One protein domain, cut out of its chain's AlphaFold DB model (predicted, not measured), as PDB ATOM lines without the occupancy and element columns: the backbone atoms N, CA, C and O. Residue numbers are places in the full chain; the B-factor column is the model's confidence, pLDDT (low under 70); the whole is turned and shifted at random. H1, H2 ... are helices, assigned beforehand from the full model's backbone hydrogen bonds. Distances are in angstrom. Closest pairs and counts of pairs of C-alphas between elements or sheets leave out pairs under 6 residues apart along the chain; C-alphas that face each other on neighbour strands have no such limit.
ATOM      1  N   CYS A  12       1.770 -19.255 279.633       65.69
ATOM      2  CA  CYS A  12       0.904 -18.143 280.034       65.69
ATOM      3  C   CYS A  12      -0.507 -18.683 280.295       65.69
ATOM      4  O   CYS A  12      -1.242 -18.971 279.362       65.69
ATOM      5  N   VAL A  13      -0.856 -18.886 281.566       69.12
ATOM      6  CA  VAL A  13      -2.105 -19.565 281.976       69.12
ATOM      7  C   VAL A  13      -3.035 -18.678 282.801       69.12
ATOM      8  O   VAL A  13      -3.997 -19.172 283.389       69.12
ATOM      9  N   LEU A  14      -2.717 -17.388 282.907       64.44
ATOM     10  CA  LEU A  14      -3.501 -16.428 283.676       64.44
ATOM     11  C   LEU A  14      -4.622 -15.840 282.806       64.44
ATOM     12  O   LEU A  14      -4.341 -15.457 281.673       64.44
ATOM     13  N   PRO A  15      -5.858 -15.704 283.325       64.19
ATOM     14  CA  PRO A  15      -6.361 -16.213 284.611       64.19
ATOM     15  C   PRO A  15      -6.764 -17.701 284.576       64.19
ATOM     16  O   PRO A  15      -6.874 -18.341 285.622       64.19
ATOM     17  N   THR A  16      -7.013 -18.263 283.395       71.00
ATOM     18  CA  THR A  16      -7.331 -19.680 283.172       71.00
ATOM     19  C   THR A  16      -6.999 -20.040 281.731       71.00
ATOM     20  O   THR A  16      -7.144 -19.207 280.845       71.00
ATOM     21  N   ARG A  17      -6.569 -21.288 281.500       75.44
ATOM     22  CA  ARG A  17      -6.373 -21.831 280.149       75.44
ATOM     23  C   ARG A  17      -7.688 -21.861 279.387       75.44
ATOM     24  O   ARG A  17      -8.678 -22.374 279.921       75.44
ATOM     25  N   ASP A  18      -7.666 -21.413 278.142       74.81
ATOM     26  CA  ASP A  18      -8.818 -21.560 277.263       74.81
ATOM     27  C   ASP A  18      -9.068 -23.052 276.907       74.81
ATOM     28  O   ASP A  18      -8.245 -23.928 277.218       74.81
ATOM     29  N   PRO A  19     -10.217 -23.401 276.301       76.88
ATOM     30  CA  PRO A  19     -10.525 -24.787 275.940       76.88
ATOM     31  C   PRO A  19      -9.501 -25.444 274.997       76.88
ATOM     32  O   PRO A  19      -9.324 -26.664 275.036       76.88
ATOM     33  N   ILE A  20      -8.818 -24.664 274.157       77.38
ATOM     34  CA  ILE A  20      -7.815 -25.148 273.202       77.38
ATOM     35  C   ILE A  20      -6.512 -25.457 273.933       77.38
ATOM     36  O   ILE A  20      -5.971 -26.549 273.767       77.38
ATOM     37  N   ASP A  21      -6.058 -24.557 274.800       78.44
ATOM     38  CA  ASP A  21      -4.913 -24.779 275.679       78.44
ATOM     39  C   ASP A  21      -5.119 -26.023 276.551       78.44
ATOM     40  O   ASP A  21      -4.210 -26.837 276.729       78.44
ATOM     41  N   GLN A  22      -6.330 -26.207 277.090       79.38
ATOM     42  CA  GLN A  22      -6.683 -27.398 277.864       79.38
ATOM     43  C   GLN A  22      -6.610 -28.671 277.018       79.38
ATOM     44  O   GLN A  22      -6.036 -29.664 277.473       79.38
ATOM     45  N   ARG A  23      -7.140 -28.641 275.789       80.94
ATOM     46  CA  ARG A  23      -7.063 -29.766 274.849       80.94
ATOM     47  C   ARG A  23      -5.614 -30.121 274.530       80.94
ATOM     48  O   ARG A  23      -5.230 -31.278 274.682       80.94
ATOM     49  N   ILE A  24      -4.796 -29.137 274.156       80.62
ATOM     50  CA  ILE A  24      -3.380 -29.345 273.818       80.62
ATOM     51  C   ILE A  24      -2.633 -29.938 275.018       80.62
ATOM     52  O   ILE A  24      -1.886 -30.904 274.874       80.62
ATOM     53  N   MET A  25      -2.875 -29.425 276.228       81.50
ATOM     54  CA  MET A  25      -2.272 -29.977 277.444       81.50
ATOM     55  C   MET A  25      -2.671 -31.438 277.686       81.50
ATOM     56  O   MET A  25      -1.817 -32.241 278.062       81.50
ATOM     57  N   GLN A  26      -3.937 -31.801 277.460       82.56
ATOM     58  CA  GLN A  26      -4.400 -33.188 277.573       82.56
ATOM     59  C   GLN A  26      -3.757 -34.090 276.513       82.56
ATOM     60  O   GLN A  26      -3.300 -35.182 276.841       82.56
ATOM     61  N   GLU A  27      -3.663 -33.631 275.265       84.94
ATOM     62  CA  GLU A  27      -3.028 -34.372 274.171       84.94
ATOM     63  C   GLU A  27      -1.536 -34.615 274.423       84.94
ATOM     64  O   GLU A  27      -1.039 -35.717 274.180       84.94
ATOM     65  N   VAL A  28      -0.827 -33.624 274.976       84.75
ATOM     66  CA  VAL A  28       0.583 -33.751 275.376       84.75
ATOM     67  C   VAL A  28       0.738 -34.732 276.540       84.75
ATOM     68  O   VAL A  28       1.611 -35.602 276.501       84.75
ATOM     69  N   GLN A  29      -0.114 -34.638 277.566       82.69
ATOM     70  CA  GLN A  29      -0.068 -35.537 278.727       82.69
ATOM     71  C   GLN A  29      -0.372 -36.990 278.349       82.69
ATOM     72  O   GLN A  29       0.321 -37.904 278.803       82.69
ATOM     73  N   ASN A  30      -1.370 -37.196 277.490       86.19
ATOM     74  CA  ASN A  30      -1.819 -38.518 277.060       86.19
ATOM     75  C   ASN A  30      -1.021 -39.063 275.868       86.19
ATOM     76  O   ASN A  30      -1.158 -40.238 275.536       86.19
ATOM     77  N   ARG A  31      -0.164 -38.237 275.250       85.69
ATOM     78  CA  ARG A  31       0.602 -38.559 274.032       85.69
ATOM     79  C   ARG A  31      -0.296 -38.958 272.859       85.69
ATOM     80  O   ARG A  31       0.053 -39.838 272.077       85.69
ATOM     81  N   THR A  32      -1.454 -38.316 272.756       85.94
ATOM     82  CA  THR A  32      -2.464 -38.574 271.718       85.94
ATOM     83  C   THR A  32      -2.501 -37.496 270.640       85.94
ATOM     84  O   THR A  32      -3.324 -37.584 269.735       85.94
ATOM     85  N   GLY A  33      -1.646 -36.471 270.738       79.94
ATOM     86  CA  GLY A  33      -1.561 -35.407 269.738       79.94
ATOM     87  C   GLY A  33      -1.118 -35.922 268.366       79.94
ATOM     88  O   GLY A  33      -0.407 -36.923 268.256       79.94
ATOM     89  N   SER A  34      -1.523 -35.216 267.314       81.19
ATOM     90  CA  SER A  34      -1.182 -35.514 265.921       81.19
ATOM     91  C   SER A  34      -0.726 -34.252 265.186       81.19
ATOM     92  O   SER A  34      -0.896 -33.131 265.670       81.19
ATOM     93  N   ILE A  35      -0.112 -34.428 264.011       79.19
ATOM     94  CA  ILE A  35       0.186 -33.299 263.123       79.19
ATOM     95  C   ILE A  35      -1.148 -32.759 262.606       79.19
ATOM     96  O   ILE A  35      -1.893 -33.472 261.932       79.19
ATOM     97  N   ILE A  36      -1.441 -31.507 262.950       77.56
ATOM     98  CA  ILE A  36      -2.640 -30.814 262.488       77.56
ATOM     99  C   ILE A  36      -2.394 -30.334 261.061       77.56
ATOM    100  O   ILE A  36      -1.507 -29.521 260.819       77.56
ATOM    101  N   ASP A  37      -3.208 -30.836 260.141       80.00
ATOM    102  CA  ASP A  37      -3.184 -30.450 258.730       80.00
ATOM    103  C   ASP A  37      -4.280 -29.418 258.386       80.00
ATOM    104  O   ASP A  37      -4.050 -28.506 257.597       80.00
ATOM    105  N   VAL A  38      -5.439 -29.474 259.060       82.19
ATOM    106  CA  VAL A  38      -6.499 -28.452 258.965       82.19
ATOM    107  C   VAL A  38      -6.808 -27.884 260.351       82.19
ATOM    108  O   VAL A  38      -6.988 -28.639 261.314       82.19
ATOM    109  N   GLN A  39      -6.883 -26.548 260.469       81.12
ATOM    110  CA  GLN A  39      -7.142 -25.873 261.749       81.12
ATOM    111  C   GLN A  39      -8.405 -26.419 262.420       81.12
ATOM    112  O   GLN A  39      -9.379 -26.709 261.741       81.12
ATOM    113  N   GLY A  40      -8.398 -26.549 263.749       75.12
ATOM    114  CA  GLY A  40      -9.538 -27.068 264.523       75.12
ATOM    115  C   GLY A  40      -9.585 -28.590 264.664       75.12
ATOM    116  O   GLY A  40     -10.347 -29.081 265.491       75.12
ATOM    117  N   GLY A  41      -8.731 -29.325 263.943       76.44
ATOM    118  CA  GLY A  41      -8.702 -30.792 263.963       76.44
ATOM    119  C   GLY A  41      -9.611 -31.440 262.915       76.44
ATOM    120  O   GLY A  41     -10.011 -32.590 263.081       76.44
ATOM    121  N   TYR A  42      -9.959 -30.713 261.849       82.62
ATOM    122  CA  TYR A  42     -10.736 -31.271 260.740       82.62
ATOM    123  C   TYR A  42      -9.892 -32.244 259.891       82.62
ATOM    124  O   TYR A  42      -8.667 -32.111 259.840       82.62
ATOM    125  N   PRO A  43     -10.522 -33.211 259.194       84.75
ATOM    126  CA  PRO A  43      -9.820 -34.112 258.281       84.75
ATOM    127  C   PRO A  43      -9.112 -33.379 257.136       84.75
ATOM    128  O   PRO A  43      -9.586 -32.337 256.667       84.75
ATOM    129  N   HIS A  44      -8.027 -33.976 256.634       84.69
ATOM    130  CA  HIS A  44      -7.325 -33.500 255.440       84.69
ATOM    131  C   HIS A  44      -8.298 -33.289 254.274       84.69
ATOM    132  O   HIS A  44      -9.187 -34.109 254.032       84.69
ATOM    133  N   GLY A  45      -8.125 -32.182 253.552       86.81
ATOM    134  CA  GLY A  45      -8.973 -31.829 252.411       86.81
ATOM    135  C   GLY A  45     -10.317 -31.190 252.778       86.81
ATOM    136  O   GLY A  45     -11.131 -30.954 251.886       86.81
ATOM    137  N   THR A  46     -10.563 -30.878 254.056       88.69
ATOM    138  CA  THR A  46     -11.750 -30.105 254.450       88.69
ATOM    139  C   THR A  46     -11.716 -28.717 253.789       88.69
ATOM    140  O   THR A  46     -10.730 -27.995 253.957       88.69
ATOM    141  N   PRO A  47     -12.770 -28.308 253.052       89.44
ATOM    142  CA  PRO A  47     -12.824 -26.992 252.424       89.44
ATOM    143  C   PRO A  47     -12.737 -25.861 253.447       89.44
ATOM    144  O   PRO A  47     -13.333 -25.945 254.523       89.44
ATOM    145  N   TYR A  48     -12.077 -24.761 253.071       84.31
ATOM    146  CA  TYR A  48     -11.903 -23.601 253.950       84.31
ATOM    147  C   TYR A  48     -13.229 -23.091 254.522       84.31
ATOM    148  O   TYR A  48     -13.293 -22.804 255.707       84.31
ATOM    149  N   SER A  49     -14.305 -23.059 253.724       89.25
ATOM    150  CA  SER A  49     -15.650 -22.634 254.153       89.25
ATOM    151  C   SER A  49     -16.190 -23.394 255.369       89.25
ATOM    152  O   SER A  49     -17.006 -22.859 256.110       89.25
ATOM    153  N   THR A  50     -15.739 -24.632 255.574       85.44
ATOM    154  CA  THR A  50     -16.154 -25.490 256.689       85.44
ATOM    155  C   THR A  50     -15.236 -25.329 257.902       85.44
ATOM    156  O   THR A  50     -15.703 -25.435 259.033       85.44
ATOM    157  N   SER A  51     -13.946 -25.043 257.695       85.81
ATOM    158  CA  SER A  51     -12.962 -24.894 258.776       85.81
ATOM    159  C   SER A  51     -12.835 -23.468 259.325       85.81
ATOM    160  O   SER A  51     -12.121 -23.265 260.303       85.81
ATOM    161  N   GLN A  52     -13.544 -22.471 258.778       81.75
ATOM    162  CA  GLN A  52     -13.460 -21.082 259.279       81.75
ATOM    163  C   GLN A  52     -13.881 -20.936 260.749       81.75
ATOM    164  O   GLN A  52     -13.415 -20.032 261.435       81.75
ATOM    165  N   VAL A  53     -14.732 -21.838 261.245       78.81
ATOM    166  CA  VAL A  53     -15.231 -21.865 262.633       78.81
ATOM    167  C   VAL A  53     -14.399 -22.759 263.559       78.81
ATOM    168  O   VAL A  53     -14.809 -23.063 264.674       78.81
ATOM    169  N   ALA A  54     -13.228 -23.205 263.096       76.06
ATOM    170  CA  ALA A  54     -12.316 -24.066 263.843       76.06
ATOM    171  C   ALA A  54     -11.888 -23.493 265.200       76.06
ATOM    172  O   ALA A  54     -11.587 -24.247 266.128       76.06
ATOM    173  N   TRP A  55     -11.829 -22.167 265.298       72.38
ATOM    174  CA  TRP A  55     -11.457 -21.460 266.511       72.38
ATOM    175  C   TRP A  55     -12.711 -21.126 267.305       72.38
ATOM    176  O   TRP A  55     -13.623 -20.464 266.809       72.38
ATOM    177  N   GLN A  56     -12.754 -21.587 268.551       71.12
ATOM    178  CA  GLN A  56     -13.818 -21.193 269.461       71.12
ATOM    179  C   GLN A  56     -13.692 -19.700 269.768       71.12
ATOM    180  O   GLN A  56     -12.586 -19.173 269.899       71.12
ATOM    181  N   VAL A  57     -14.830 -19.026 269.916       72.44
ATOM    182  CA  VAL A  57     -14.847 -17.671 270.466       72.44
ATOM    183  C   VAL A  57     -14.334 -17.747 271.901       72.44
ATOM    184  O   VAL A  57     -14.841 -18.531 272.708       72.44
ATOM    185  N   LEU A  58     -13.311 -16.950 272.212       69.56
ATOM    186  CA  LEU A  58     -12.792 -16.835 273.569       69.56
ATOM    187  C   LEU A  58     -13.849 -16.161 274.446       69.56
ATOM    188  O   LEU A  58     -14.023 -14.944 274.426       69.56
ATOM    189  N   ASN A  59     -14.569 -16.973 275.214       62.84
ATOM    190  CA  ASN A  59     -15.549 -16.485 276.170       62.84
ATOM    191  C   ASN A  59     -14.822 -15.989 277.425       62.84
ATOM    192  O   ASN A  59     -14.373 -16.779 278.258       62.84
ATOM    193  N   CYS A  60     -14.717 -14.669 277.577       62.16
ATOM    194  CA  CYS A  60     -14.359 -14.063 278.854       62.16
ATOM    195  C   CYS A  60     -15.587 -14.121 279.774       62.16
ATOM    196  O   CYS A  60     -16.465 -13.268 279.712       62.16
ATOM    197  N   ASN A  61     -15.666 -15.154 280.618       61.91
ATOM    198  CA  ASN A  61     -16.812 -15.387 281.512       61.91
ATOM    199  C   ASN A  61     -16.972 -14.319 282.614       61.91
ATOM    200  O   ASN A  61     -17.944 -14.343 283.367       61.91
ATOM    201  N   THR A  62     -16.018 -13.397 282.727       66.69
ATOM    202  CA  THR A  62     -16.045 -12.254 283.636       66.69
ATOM    203  C   THR A  62     -15.966 -10.976 282.821       66.69
ATOM    204  O   THR A  62     -15.102 -10.866 281.950       66.69
ATOM    205  N   ALA A  63     -16.830 -10.006 283.127       77.75
ATOM    206  CA  ALA A  63     -16.695  -8.664 282.581       77.75
ATOM    207  C   ALA A  63     -15.288  -8.134 282.894       77.75
ATOM    208  O   ALA A  63     -14.812  -8.270 284.027       77.75
TER     209      ALA A  63
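AT A GLANCE: This is residues 12 to 63 of the 209 residues of the protein "T9SS type A sorting domain-containing protein" of Hymenobacter sp (UniProt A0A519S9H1). This is a flat, loose open turn of chain with little regular structure: one helix, H1, then a long unnamed link, residues 31 to 47, the very short helix H2, and an unnamed tail, residues 52 to 63, that folds back past the beginning of H1. Residues 26 to 31, of which 26 to 30 belong to H1, stick out. The printed part has 52 residues, with two named helices, H1 then H2, and no named strand; the class is all helix, with only 16 residues in named elements. The radius of gyration of the C-alphas is 13.3 A, and the spans are 37 by 29 by 13 A.

HOW THE PARTS SIT: H1, residues 19 to 30, and H2, residues 48 to 51, are apart. In H1 every O i to N i+4 pair is within hydrogen-bond range; H2 is too short for such a pair, and its one O i to N i+3 pair is within range.

IN THESE COORDINATES: H1 is 16.3 A long, from C-alpha 19 at (-10.525, -24.787, 275.940) to C-alpha 30. H2 measures 5.1 A and ends at C-alpha 51, (-12.962, -24.894, 258.776).

THE WHOLE: The C-alphas of Gly 45 and Ala 63, the two farthest apart, are 38.8 A apart. The printed part has no cut. The link from H1 to H2 is long. Residues 12 to 15 and 58 to 62 have pLDDT under 70.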